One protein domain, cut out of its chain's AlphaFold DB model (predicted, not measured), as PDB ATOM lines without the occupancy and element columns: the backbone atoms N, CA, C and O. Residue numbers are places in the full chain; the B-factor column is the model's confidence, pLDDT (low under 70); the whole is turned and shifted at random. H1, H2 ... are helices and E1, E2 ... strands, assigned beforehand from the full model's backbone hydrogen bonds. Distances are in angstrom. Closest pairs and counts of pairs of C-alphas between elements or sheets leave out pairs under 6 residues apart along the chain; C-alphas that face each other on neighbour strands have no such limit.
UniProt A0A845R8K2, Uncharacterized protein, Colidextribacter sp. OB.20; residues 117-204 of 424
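What this domain is: This is residues 117 to 204 of the 424 residues of an uncharacterized protein of Colidextribacter sp. OB.20 (UniProt A0A845R8K2). One long, twisted sheet of four strands curls round a single helix, H1, which lies over one face of it. The strands run along the longest axis of the domain, and edge strands E1 and E4 each bend sharply on the way; the short helix H2 only grazes the sheet. The printed part has 88 residues, with two named helices followed by four named strands, H1 H2 E1 E2 E3 E4; the sheet order is E1 - E2 - E3 - E4, all antiparallel, and the class is mostly strand. The whole is only just compact, close to loose, with a radius of gyration of the C-alphas of 14.3 A, and its outline is a rod spanning 50 by 21 by 18 A.

How they stand to each other: The sheet is a meander, each strand the antiparallel neighbour of the one before: E1, residues 138 to 153, E2, residues 156 to 169, E3, residues 172 to 185, and E4, residues 188 to 203. E1 and E2 form a hairpin at 169 degrees, with N 150 and O 158 2.8 A apart, within hydrogen-bond range. E2 and E3 form a hairpin at 162 degrees, with N 163 and O 178 within hydrogen-bond range at 2.8 A. E3 and E4 form a hairpin at 168 degrees, with N 179 and O 195 within hydrogen-bond range at 2.8 A. E1 bends by 72 degrees at residue 141 and E4 by 65 degrees at residue 193. Edge strands E1 and E4 are apart. H1, residues 118 to 128, is on the sheet, with 36 pairs of C-alphas within 10 A, in two layers, a helix on one face of a sheet. Its closest C-alphas to E4 are those of Asn 128 and Ala 194, 7.0 A apart, and H1 and E1 are near each other, with 8 pairs of C-alphas within 10 A. H2, residues 131 to 134, only grazes the sheet with residues 131 to 132. H1 and H2 are close but not clearly touching; their closest C-alphas, of Lys 126 and Phe 132, are 5.7 A apart. In H1 every O i to N i+4 pair is within hydrogen-bond range; H2 is too short for such a pair.

Where its parts are: From first to last C-alpha E1 measures 39.3 A, E2 39.6 A, E3 38.5 A and E4 39.7 A. H1 measures 15.3 A, beginning at C-alpha 118 (-8.374, 42.831, -37.632), and H2 4.9 A. E4 ends at C-alpha 203 (-34.922, 44.431, -29.919).

The domain as a whole: The two C-alphas farthest apart, of Met 154 and Thr 204, are 50.0 A apart. The printed part has no cut, and its five links are tight. Mean pLDDT of the printed part is 90.7; residues 151 to 155 are under 70.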
ATOM      1  N   SER A 117      -4.861  42.953 -41.046       89.25
ATOM      2  CA  SER A 117      -5.116  43.136 -39.616       89.25
ATOM      3  C   SER A 117      -6.613  43.126 -39.309       89.25
ATOM      4  O   SER A 117      -7.431  43.490 -40.157       89.25
ATOM      5  N   ASN A 118      -6.981  42.757 -38.079       90.44
ATOM      6  CA  ASN A 118      -8.374  42.831 -37.632       90.44
ATOM      7  C   ASN A 118      -8.885  44.278 -37.651       90.44
ATOM      8  O   ASN A 118     -10.054  44.508 -37.942       90.44
ATOM      9  N   GLU A 119      -8.013  45.253 -37.387       92.19
ATOM     10  CA  GLU A 119      -8.344  46.674 -37.454       92.19
ATOM     11  C   GLU A 119      -8.734  47.107 -38.872       92.19
ATOM     12  O   GLU A 119      -9.727  47.815 -39.034       92.19
ATOM     13  N   GLN A 120      -7.990  46.665 -39.892       92.50
ATOM     14  CA  GLN A 120      -8.323  46.945 -41.291       92.50
ATOM     15  C   GLN A 120      -9.632  46.262 -41.700       92.50
ATOM     16  O   GLN A 120     -10.499  46.913 -42.271       92.50
ATOM     17  N   LEU A 121      -9.803  44.980 -41.359       94.38
ATOM     18  CA  LEU A 121     -11.027  44.234 -41.674       94.38
ATOM     19  C   LEU A 121     -12.263  44.903 -41.064       94.38
ATOM     20  O   LEU A 121     -13.278  45.074 -41.733       94.38
ATOM     21  N   LEU A 122     -12.169  45.324 -39.801       95.19
ATOM     22  CA  LEU A 122     -13.259  46.006 -39.115       95.19
ATOM     23  C   LEU A 122     -13.566  47.376 -39.734       95.19
ATOM     24  O   LEU A 122     -14.737  47.744 -39.835       95.19
ATOM     25  N   ALA A 123     -12.540  48.132 -40.133       95.00
ATOM     26  CA  ALA A 123     -12.727  49.405 -40.826       95.00
ATOM     27  C   ALA A 123     -13.458  49.201 -42.160       95.00
ATOM     28  O   ALA A 123     -14.467  49.854 -42.409       95.00
ATOM     29  N   ASP A 124     -13.025  48.222 -42.954       95.81
ATOM     30  CA  ASP A 124     -13.649  47.892 -44.231       95.81
ATOM     31  C   ASP A 124     -15.108  47.428 -44.064       95.81
ATOM     32  O   ASP A 124     -15.965  47.799 -44.866       95.81
ATOM     33  N   VAL A 125     -15.426  46.661 -43.012       95.50
ATOM     34  CA  VAL A 125     -16.815  46.295 -42.676       95.50
ATOM     35  C   VAL A 125     -17.657  47.541 -42.394       95.50
ATOM     36  O   VAL A 125     -18.734  47.691 -42.970       95.50
ATOM     37  N   LYS A 126     -17.165  48.456 -41.550       94.50
ATOM     38  CA  LYS A 126     -17.880  49.691 -41.191       94.50
ATOM     39  C   LYS A 126     -18.078  50.627 -42.383       94.50
ATOM     40  O   LYS A 126     -19.134  51.236 -42.499       94.50
ATOM     41  N   ASP A 127     -17.094  50.710 -43.273       94.38
ATOM     42  CA  ASP A 127     -17.160  51.556 -44.466       94.38
ATOM     43  C   ASP A 127     -18.118  50.995 -45.535       94.38
ATOM     44  O   ASP A 127     -18.648  51.756 -46.349       94.38
ATOM     45  N   ASN A 128     -18.358  49.675 -45.547       93.62
ATOM     46  CA  ASN A 128     -19.226  49.014 -46.531       93.62
ATOM     47  C   ASN A 128     -20.650  48.730 -46.032       93.62
ATOM     48  O   ASN A 128     -21.535  48.497 -46.860       93.62
ATOM     49  N   ASP A 129     -20.904  48.761 -44.723       93.38
ATOM     50  CA  ASP A 129     -22.254  48.651 -44.171       93.38
ATOM     51  C   ASP A 129     -22.742  49.993 -43.617       93.38
ATOM     52  O   ASP A 129     -22.401  50.408 -42.509       93.38
ATOM     53  N   TYR A 130     -23.594  50.653 -44.406       88.69
ATOM     54  CA  TYR A 130     -24.135  51.982 -44.117       88.69
ATOM     55  C   TYR A 130     -24.871  52.080 -42.770       88.69
ATOM     56  O   TYR A 130     -24.997  53.173 -42.218       88.69
ATOM     57  N   TYR A 131     -25.314  50.958 -42.193       89.06
ATOM     58  CA  TYR A 131     -25.936  50.963 -40.872       89.06
ATOM     59  C   TYR A 131     -24.971  51.330 -39.747       89.06
ATOM     60  O   TYR A 131     -25.413  51.885 -38.746       89.06
ATOM     61  N   PHE A 132     -23.661  51.112 -39.897       87.62
ATOM     62  CA  PHE A 132     -22.703  51.583 -38.893       87.62
ATOM     63  C   PHE A 132     -22.656  53.105 -38.803       87.62
ATOM     64  O   PHE A 132     -22.521  53.633 -37.701       87.62
ATOM     65  N   SER A 133     -22.777  53.816 -39.929       83.69
ATOM     66  CA  SER A 133     -22.841  55.280 -39.900       83.69
ATOM     67  C   SER A 133     -24.215  55.804 -39.498       83.69
ATOM     68  O   SER A 133     -24.288  56.829 -38.826       83.69
ATOM     69  N   ASP A 134     -25.288  55.122 -39.901       87.12
ATOM     70  CA  ASP A 134     -26.649  55.618 -39.692       87.12
ATOM     71  C   ASP A 134     -27.198  55.298 -38.297       87.12
ATOM     72  O   ASP A 134     -27.966  56.085 -37.746       87.12
ATOM     73  N   TRP A 135     -26.836  54.145 -37.726       89.00
ATOM     74  CA  TRP A 135     -27.447  53.622 -36.498       89.00
ATOM     75  C   TRP A 135     -26.536  53.679 -35.272       89.00
ATOM     76  O   TRP A 135     -26.950  53.208 -34.220       89.00
ATOM     77  N   ASP A 136     -25.328  54.244 -35.387       88.00
ATOM     78  CA  ASP A 136     -24.374  54.378 -34.271       88.00
ATOM     79  C   ASP A 136     -24.138  53.037 -33.544       88.00
ATOM     80  O   ASP A 136     -24.408  52.877 -32.354       88.00
ATOM     81  N   LEU A 137     -23.717  52.026 -34.312       91.62
ATOM     82  CA  LEU A 137     -23.539  50.656 -33.831       91.62
ATOM     83  C   LEU A 137     -22.189  50.462 -33.126       91.62
ATOM     84  O   LEU A 137     -21.122  50.649 -33.726       91.62
ATOM     85  N   ASP A 138     -22.239  49.961 -31.894       93.38
ATOM     86  CA  ASP A 138     -21.069  49.559 -31.119       93.38
ATOM     87  C   ASP A 138     -20.773  48.071 -31.337       93.38
ATOM     88  O   ASP A 138     -21.583  47.208 -31.025       93.38
ATOM     89  N   VAL A 139     -19.599  47.740 -31.878       95.75
ATOM     90  CA  VAL A 139     -19.223  46.339 -32.147       95.75
ATOM     91  C   VAL A 139     -18.885  45.630 -30.839       95.75
ATOM     92  O   VAL A 139     -17.953  46.034 -30.145       95.75
ATOM     93  N   GLU A 140     -19.616  44.559 -30.537       94.81
ATOM     94  CA  GLU A 140     -19.424  43.738 -29.338       94.81
ATOM     95  C   GLU A 140     -18.589  42.491 -29.621       94.81
ATOM     96  O   GLU A 140     -17.727  42.129 -28.819       94.81
ATOM     97  N   ASP A 141     -18.836  41.856 -30.769       95.62
ATOM     98  CA  ASP A 141     -18.150  40.641 -31.191       95.62
ATOM     99  C   ASP A 141     -17.805  40.684 -32.683       95.62
ATOM    100  O   ASP A 141     -18.554  41.214 -33.509       95.62
ATOM    101  N   PHE A 142     -16.642  40.134 -33.011       95.81
ATOM    102  CA  PHE A 142     -16.064  40.137 -34.349       95.81
ATOM    103  C   PHE A 142     -15.217  38.877 -34.522       95.81
ATOM    104  O   PHE A 142     -14.108  38.779 -33.989       95.81
ATOM    105  N   GLU A 143     -15.737  37.916 -35.281       96.00
ATOM    106  CA  GLU A 143     -15.117  36.608 -35.463       96.00
ATOM    107  C   GLU A 143     -14.861  36.324 -36.944       96.00
ATOM    108  O   GLU A 143     -15.756  36.407 -37.783       96.00
ATOM    109  N   ILE A 144     -13.625  35.939 -37.275       95.50
ATOM    110  CA  ILE A 144     -13.295  35.395 -38.595       95.50
ATOM    111  C   ILE A 144     -13.672  33.914 -38.595       95.50
ATOM    112  O   ILE A 144     -13.018  33.101 -37.943       95.50
ATOM    113  N   VAL A 145     -14.715  33.568 -39.346       95.94
ATOM    114  CA  VAL A 145     -15.287  32.213 -39.399       95.94
ATOM    115  C   VAL A 145     -14.590  31.353 -40.446       95.94
ATOM    116  O   VAL A 145     -14.366  30.159 -40.248       95.94
ATOM    117  N   GLU A 146     -14.238  31.957 -41.578       93.19
ATOM    118  CA  GLU A 146     -13.580  31.267 -42.679       93.19
ATOM    119  C   GLU A 146     -12.557  32.180 -43.343       93.19
ATOM    120  O   GLU A 146     -12.796  33.364 -43.569       93.19
ATOM    121  N   GLU A 147     -11.417  31.600 -43.695       91.88
ATOM    122  CA  GLU A 147     -10.381  32.261 -44.468       91.88
ATOM    123  C   GLU A 147      -9.912  31.309 -45.565       91.88
ATOM    124  O   GLU A 147      -9.448  30.199 -45.294       91.88
ATOM    125  N   THR A 148     -10.016  31.748 -46.817       89.25
ATOM    126  CA  THR A 148      -9.474  31.021 -47.963       89.25
ATOM    127  C   THR A 148      -8.627  31.939 -48.826       89.25
ATOM    128  O   THR A 148      -8.848  33.143 -48.922       89.25
ATOM    129  N   CYS A 149      -7.614  31.356 -49.447       84.75
ATOM    130  CA  CYS A 149      -6.666  32.056 -50.291       84.75
ATOM    131  C   CYS A 149      -6.606  31.316 -51.627       84.75
ATOM    132  O   CYS A 149      -6.205  30.149 -51.662       84.75
ATOM    133  N   ASP A 150      -6.978  31.989 -52.715       79.81
ATOM    134  CA  ASP A 150      -6.708  31.513 -54.066       79.81
ATOM    135  C   ASP A 150      -5.472  32.233 -54.611       79.81
ATOM    136  O   ASP A 150      -5.439  33.447 -54.806       79.81
ATOM    137  N   SER A 151      -4.429  31.446 -54.851       68.88
ATOM    138  CA  SER A 151      -3.163  31.916 -55.393       68.88
ATOM    139  C   SER A 151      -2.788  31.171 -56.680       68.88
ATOM    140  O   SER A 151      -1.604  30.952 -56.959       68.88
ATOM    141  N   ASN A 152      -3.776  30.677 -57.432       63.66
ATOM    142  CA  ASN A 152      -3.561  29.790 -58.577       63.66
ATOM    143  C   ASN A 152      -2.730  30.421 -59.710       63.66
ATOM    144  O   ASN A 152      -2.175  29.685 -60.526       63.66
ATOM    145  N   ALA A 153      -2.572  31.748 -59.748       62.00
ATOM    146  CA  ALA A 153      -1.704  32.432 -60.704       62.00
ATOM    147  C   ALA A 153      -0.582  33.223 -60.010       62.00
ATOM    148  O   ALA A 153      -0.744  33.731 -58.909       62.00
ATOM    149  N   MET A 154       0.565  33.367 -60.685       68.88
ATOM    150  CA  MET A 154       1.713  34.143 -60.177       68.88
ATOM    151  C   MET A 154       1.409  35.619 -59.916       68.88
ATOM    152  O   MET A 154       2.069  36.231 -59.087       68.88
ATOM    153  N   VAL A 155       0.452  36.175 -60.656       69.44
ATOM    154  CA  VAL A 155       0.129  37.610 -60.688       69.44
ATOM    155  C   VAL A 155      -1.264  37.910 -60.144       69.44
ATOM    156  O   VAL A 155      -1.696  39.056 -60.166       69.44
ATOM    157  N   TYR A 156      -1.991  36.879 -59.713       73.31
ATOM    158  CA  TYR A 156      -3.334  37.028 -59.178       73.31
ATOM    159  C   TYR A 156      -3.410  36.341 -57.835       73.31
ATOM    160  O   TYR A 156      -3.200  35.131 -57.726       73.31
ATOM    161  N   TYR A 157      -3.691  37.149 -56.830       81.69
ATOM    162  CA  TYR A 157      -3.833  36.697 -55.475       81.69
ATOM    163  C   TYR A 157      -5.158  37.233 -54.948       81.69
ATOM    164  O   TYR A 157      -5.368  38.448 -54.946       81.69
ATOM    165  N   GLU A 158      -6.013  36.328 -54.486       88.81
ATOM    166  CA  GLU A 158      -7.254  36.656 -53.799       88.81
ATOM    167  C   GLU A 158      -7.316  35.986 -52.437       88.81
ATOM    168  O   GLU A 158      -7.031  34.794 -52.289       88.81
ATOM    169  N   LYS A 159      -7.770  36.743 -51.444       90.88
ATOM    170  CA  LYS A 159      -8.128  36.225 -50.131       90.88
ATOM    171  C   LYS A 159      -9.591  36.500 -49.857       90.88
ATOM    172  O   LYS A 159     -10.025  37.648 -49.870       90.88
ATOM    173  N   TRP A 160     -10.324  35.432 -49.591       93.38
ATOM    174  CA  TRP A 160     -11.719  35.468 -49.200       93.38
ATOM    175  C   TRP A 160     -11.815  35.258 -47.694       93.38
ATOM    176  O   TRP A 160     -11.268  34.290 -47.164       93.38
ATOM    177  N   ILE A 161     -12.500  36.169 -47.011       95.06
ATOM    178  CA  ILE A 161     -12.684  36.141 -45.561       95.06
ATOM    179  C   ILE A 161     -14.180  36.218 -45.278       95.06
ATOM    180  O   ILE A 161     -14.860  37.105 -45.792       95.06
ATOM    181  N   THR A 162     -14.672  35.286 -44.468       96.56
ATOM    182  CA  THR A 162     -16.026  35.314 -43.918       96.56
ATOM    183  C   THR A 162     -15.953  35.744 -42.459       96.56
ATOM    184  O   THR A 162     -15.211  35.143 -41.678       96.56
ATOM    185  N   ILE A 163     -16.710  36.775 -42.099       97.00
ATOM    186  CA  ILE A 163     -16.735  37.378 -40.765       97.00
ATOM    187  C   ILE A 163     -18.157  37.317 -40.229       97.00
ATOM    188  O   ILE A 163     -19.070  37.776 -40.909       97.00
ATOM    189  N   ASP A 164     -18.327  36.839 -39.003       97.25
ATOM    190  CA  ASP A 164     -19.556  37.032 -38.240       97.25
ATOM    191  C   ASP A 164     -19.353  38.177 -37.245       97.25
ATOM    192  O   ASP A 164     -18.308  38.306 -36.601       97.25
ATOM    193  N   LEU A 165     -20.353  39.050 -37.160       96.94
ATOM    194  CA  LEU A 165     -20.298  40.259 -36.352       96.94
ATOM    195  C   LEU A 165     -21.568  40.393 -35.520       96.94
ATOM    196  O   LEU A 165     -22.682  40.259 -36.040       96.94
ATOM    197  N   ALA A 166     -21.382  40.742 -34.249       96.12
ATOM    198  CA  ALA A 166     -22.433  41.244 -33.379       96.12
ATOM    199  C   ALA A 166     -22.115  42.688 -32.979       96.12
ATOM    200  O   ALA A 166     -21.007  43.007 -32.541       96.12
ATOM    201  N   ALA A 167     -23.094  43.566 -33.138       96.00
ATOM    202  CA  ALA A 167     -23.037  44.931 -32.654       96.00
ATOM    203  C   ALA A 167     -24.290  45.257 -31.852       96.00
ATOM    204  O   ALA A 167     -25.337  44.639 -32.025       96.00
ATOM    205  N   HIS A 168     -24.175  46.259 -31.002       93.75
ATOM    206  CA  HIS A 168     -25.232  46.727 -30.143       93.75
ATOM    207  C   HIS A 168     -25.583  48.167 -30.492       93.75
ATOM    208  O   HIS A 168     -24.720  49.029 -30.655       93.75
ATOM    209  N   HIS A 169     -26.879  48.421 -30.582       92.12
ATOM    210  CA  HIS A 169     -27.457  49.743 -30.461       92.12
ATOM    211  C   HIS A 169     -28.208  49.804 -29.132       92.12
ATOM    212  O   HIS A 169     -28.756  48.809 -28.665       92.12
ATOM    213  N   THR A 170     -28.359  51.002 -28.566       88.75
ATOM    214  CA  THR A 170     -29.067  51.223 -27.287       88.75
ATOM    215  C   THR A 170     -30.463  50.589 -27.180       88.75
ATOM    216  O   THR A 170     -30.994  50.455 -26.080       88.75
ATOM    217  N   SER A 171     -31.082  50.244 -28.311       88.81
ATOM    218  CA  SER A 171     -32.459  49.755 -28.416       88.81
ATOM    219  C   SER A 171     -32.597  48.380 -29.092       88.81
ATOM    220  O   SER A 171     -33.696  47.825 -29.103       88.81
ATOM    221  N   PHE A 172     -31.534  47.845 -29.698       92.81
ATOM    222  CA  PHE A 172     -31.561  46.556 -30.396       92.81
ATOM    223  C   PHE A 172     -30.147  45.996 -30.583       92.81
ATOM    224  O   PHE A 172     -29.185  46.747 -30.719       92.81
ATOM    225  N   ASP A 173     -30.049  44.679 -30.664       94.38
ATOM    226  CA  ASP A 173     -28.850  43.967 -31.079       94.38
ATOM    227  C   ASP A 173     -28.872  43.768 -32.597       94.38
ATOM    228  O   ASP A 173     -29.926  43.557 -33.204       94.38
ATOM    229  N   TYR A 174     -27.704  43.849 -33.223       94.94
ATOM    230  CA  TYR A 174     -27.485  43.709 -34.657       94.94
ATOM    231  C   TYR A 174     -26.527  42.552 -34.925       94.94
ATOM    232  O   TYR A 174     -25.429  42.498 -34.376       94.94
ATOM    233  N   HIS A 175     -26.914  41.649 -35.825       95.50
ATOM    234  CA  HIS A 175     -26.062  40.555 -36.270       95.50
ATOM    235  C   HIS A 175     -25.998  40.513 -37.789       95.50
ATOM    236  O   HIS A 175     -27.020  40.605 -38.474       95.50
ATOM    237  N   SER A 176     -24.798  40.311 -38.319       96.44
ATOM    238  CA  SER A 176     -24.596  40.132 -39.752       96.44
ATOM    239  C   SER A 176     -23.362  39.284 -40.024       96.44
ATOM    240  O   SER A 176     -22.429  39.252 -39.225       96.44
ATOM    241  N   SER A 177     -23.363  38.632 -41.181       97.12
ATOM    242  CA  SER A 177     -22.204  37.943 -41.736       97.12
ATOM    243  C   SER A 177     -21.691  38.714 -42.952       97.12
ATOM    244  O   SER A 177     -22.479  39.311 -43.691       97.12
ATOM    245  N   TYR A 178     -20.383  38.728 -43.168       97.12
ATOM    246  CA  TYR A 178     -19.732  39.444 -44.260       97.12
ATOM    247  C   TYR A 178     -18.819  38.501 -45.013       97.12
ATOM    248  O   TYR A 178     -17.971  37.852 -44.410       97.12
ATOM    249  N   LYS A 179     -18.944  38.476 -46.337       97.00
ATOM    250  CA  LYS A 179     -18.021  37.779 -47.226       97.00
ATOM    251  C   LYS A 179     -17.217  38.803 -48.012       97.00
ATOM    252  O   LYS A 179     -17.756  39.503 -48.867       97.00
ATOM    253  N   MET A 180     -15.928  38.896 -47.717       96.56
ATOM    254  CA  MET A 180     -15.036  39.925 -48.245       96.56
ATOM    255  C   MET A 180     -13.958  39.298 -49.123       96.56
ATOM    256  O   MET A 180     -13.402  38.260 -48.768       96.56
ATOM    257  N   CYS A 181     -13.661  39.923 -50.259       95.25
ATOM    258  CA  CYS A 181     -12.580  39.529 -51.155       95.25
ATOM    259  C   CYS A 181     -11.520  40.624 -51.213       95.25
ATOM    260  O   CYS A 181     -11.816  41.769 -51.557       95.25
ATOM    261  N   TYR A 182     -10.282  40.242 -50.929       94.19
ATOM    262  CA  TYR A 182      -9.108  41.094 -50.972       94.19
ATOM    263  C   TYR A 182      -8.166  40.655 -52.083       94.19
ATOM    264  O   TYR A 182      -7.875  39.470 -52.220       94.19
ATOM    265  N   GLY A 183      -7.639  41.624 -52.823       91.38
ATOM    266  CA  GLY A 183      -6.578  41.432 -53.804       91.38
ATOM    267  C   GLY A 183      -5.326  42.201 -53.403       91.38
ATOM    268  O   GLY A 183      -5.416  43.201 -52.688       91.38
ATOM    269  N   ILE A 184      -4.160  41.751 -53.864       87.75
ATOM    270  CA  ILE A 184      -2.916  42.511 -53.699       87.75
ATOM    271  C   ILE A 184      -2.755  43.447 -54.894       87.75
ATOM    272  O   ILE A 184      -2.651  42.993 -56.033       87.75
ATOM    273  N   VAL A 185      -2.712  44.750 -54.628       85.00
ATOM    274  CA  VAL A 185      -2.487  45.799 -55.629       85.00
ATOM    275  C   VAL A 185      -1.359  46.681 -55.116       85.00
ATOM    276  O   VAL A 185      -1.408  47.137 -53.978       85.00
ATOM    277  N   ASP A 186      -0.316  46.865 -55.925       82.94
ATOM    278  CA  ASP A 186       0.876  47.651 -55.578       82.94
ATOM    279  C   ASP A 186       1.544  47.234 -54.248       82.94
ATOM    280  O   ASP A 186       2.204  48.022 -53.579       82.94
ATOM    281  N   GLY A 187       1.426  45.954 -53.873       81.88
ATOM    282  CA  GLY A 187       2.050  45.410 -52.662       81.88
ATOM    283  C   GLY A 187       1.261  45.635 -51.370       81.88
ATOM    284  O   GLY A 187       1.794  45.366 -50.296       81.88
ATOM    285  N   ILE A 188       0.004  46.075 -51.463       86.44
ATOM    286  CA  ILE A 188      -0.914  46.205 -50.327       86.44
ATOM    287  C   ILE A 188      -2.202  45.421 -50.561       86.44
ATOM    288  O   ILE A 188      -2.639  45.223 -51.698       86.44
ATOM    289  N   TRP A 189      -2.821  44.978 -49.471       90.25
ATOM    290  CA  TRP A 189      -4.146  44.374 -49.509       90.25
ATOM    291  C   TRP A 189      -5.211  45.433 -49.739       90.25
ATOM    292  O   TRP A 189      -5.347  46.366 -48.951       90.25
ATOM    293  N   GLN A 190      -5.996  45.256 -50.795       91.81
ATOM    294  CA  GLN A 190      -7.109  46.133 -51.126       91.81
ATOM    295  C   GLN A 190      -8.395  45.326 -51.240       91.81
ATOM    296  O   GLN A 190      -8.442  44.317 -51.954       91.81
ATOM    297  N   LEU A 191      -9.440  45.799 -50.564       95.44
ATOM    298  CA  LEU A 191     -10.782  45.253 -50.687       95.44
ATOM    299  C   LEU A 191     -11.270  45.399 -52.135       95.44
ATOM    300  O   LEU A 191     -11.333  46.502 -52.674       95.44
ATOM    301  N   GLN A 192     -11.618  44.279 -52.760       95.19
ATOM    302  CA  GLN A 192     -12.161  44.224 -54.120       95.19
ATOM    303  C   GLN A 192     -13.688  44.131 -54.105       95.19
ATOM    304  O   GLN A 192     -14.359  44.691 -54.971       95.19
ATOM    305  N   SER A 193     -14.246  43.405 -53.134       95.88
ATOM    306  CA  SER A 193     -15.693  43.310 -52.931       95.88
ATOM    307  C   SER A 193     -16.035  42.910 -51.499       95.88
ATOM    308  O   SER A 193     -15.269  42.202 -50.847       95.88
ATOM    309  N   ALA A 194     -17.204  43.346 -51.038       96.44
ATOM    310  CA  ALA A 194     -17.812  42.927 -49.785       96.44
ATOM    311  C   ALA A 194     -19.288  42.602 -50.035       96.44
ATOM    312  O   ALA A 194     -20.010  43.377 -50.665       96.44
ATOM    313  N   GLU A 195     -19.729  41.445 -49.557       96.12
ATOM    314  CA  GLU A 195     -21.119  41.008 -49.597       96.12
ATOM    315  C   GLU A 195     -21.628  40.838 -48.166       96.12
ATOM    316  O   GLU A 195     -20.992  40.170 -47.350       96.12
ATOM    317  N   ILE A 196     -22.779  41.437 -47.871       95.31
ATOM    318  CA  ILE A 196     -23.418  41.379 -46.555       95.31
ATOM    319  C   ILE A 196     -24.504  40.303 -46.589       95.31
ATOM    320  O   ILE A 196     -25.339  40.284 -47.496       95.31
ATOM    321  N   GLN A 197     -24.502  39.410 -45.605       94.06
ATOM    322  CA  GLN A 197     -25.354  38.226 -45.542       94.06
ATOM    323  C   GLN A 197     -25.973  38.055 -44.153       94.06
ATOM    324  O   GLN A 197     -25.445  38.530 -43.154       94.06
ATOM    325  N   ASN A 198     -27.098  37.332 -44.083       92.56
ATOM    326  CA  ASN A 198     -27.752  36.925 -42.829       92.56
ATOM    327  C   ASN A 198     -28.016  38.072 -41.840       92.56
ATOM    328  O   ASN A 198     -27.997  37.871 -40.625       92.56
ATOM    329  N   ARG A 199     -28.269  39.273 -42.367       91.75
ATOM    330  CA  ARG A 199     -28.556  40.446 -41.556       91.75
ATOM    331  C   ARG A 199     -29.834  40.231 -40.754       91.75
ATOM    332  O   ARG A 199     -30.887  39.944 -41.324       91.75
ATOM    333  N   ARG A 200     -29.739  40.430 -39.445       92.00
ATOM    334  CA  ARG A 200     -30.868  40.410 -38.519       92.00
ATOM    335  C   ARG A 200     -30.635  41.401 -37.392       92.00
ATOM    336  O   ARG A 200     -29.501  41.742 -37.067       92.00
ATOM    337  N   TYR A 201     -31.724  41.826 -36.785       93.19
ATOM    338  CA  TYR A 201     -31.714  42.616 -35.570       93.19
ATOM    339  C   TYR A 201     -32.726  42.017 -34.601       93.19
ATOM    340  O   TYR A 201     -33.678  41.368 -35.030       93.19
ATOM    341  N   ALA A 202     -32.502  42.215 -33.311       92.69
ATOM    342  CA  ALA A 202     -33.405  41.791 -32.255       92.69
ATOM    343  C   ALA A 202     -33.560  42.953 -31.271       92.69
ATOM    344  O   ALA A 202     -32.554  43.548 -30.890       92.69
ATOM    345  N   PRO A 203     -34.778  43.335 -30.865       92.50
ATOM    346  CA  PRO A 203     -34.922  44.431 -29.919       92.50
ATOM    347  C   PRO A 203     -34.302  44.071 -28.555       92.50
ATOM    348  O   PRO A 203     -34.095  42.902 -28.241       92.50
ATOM    349  N   THR A 204     -34.010  45.068 -27.720       90.06
ATOM    350  CA  THR A 204     -33.529  44.841 -26.336       90.06
ATOM    351  C   THR A 204     -34.524  45.304 -25.269       90.06
ATOM    352  O   THR A 204     -34.278  45.179 -24.068       90.06
TER     353      THR A 204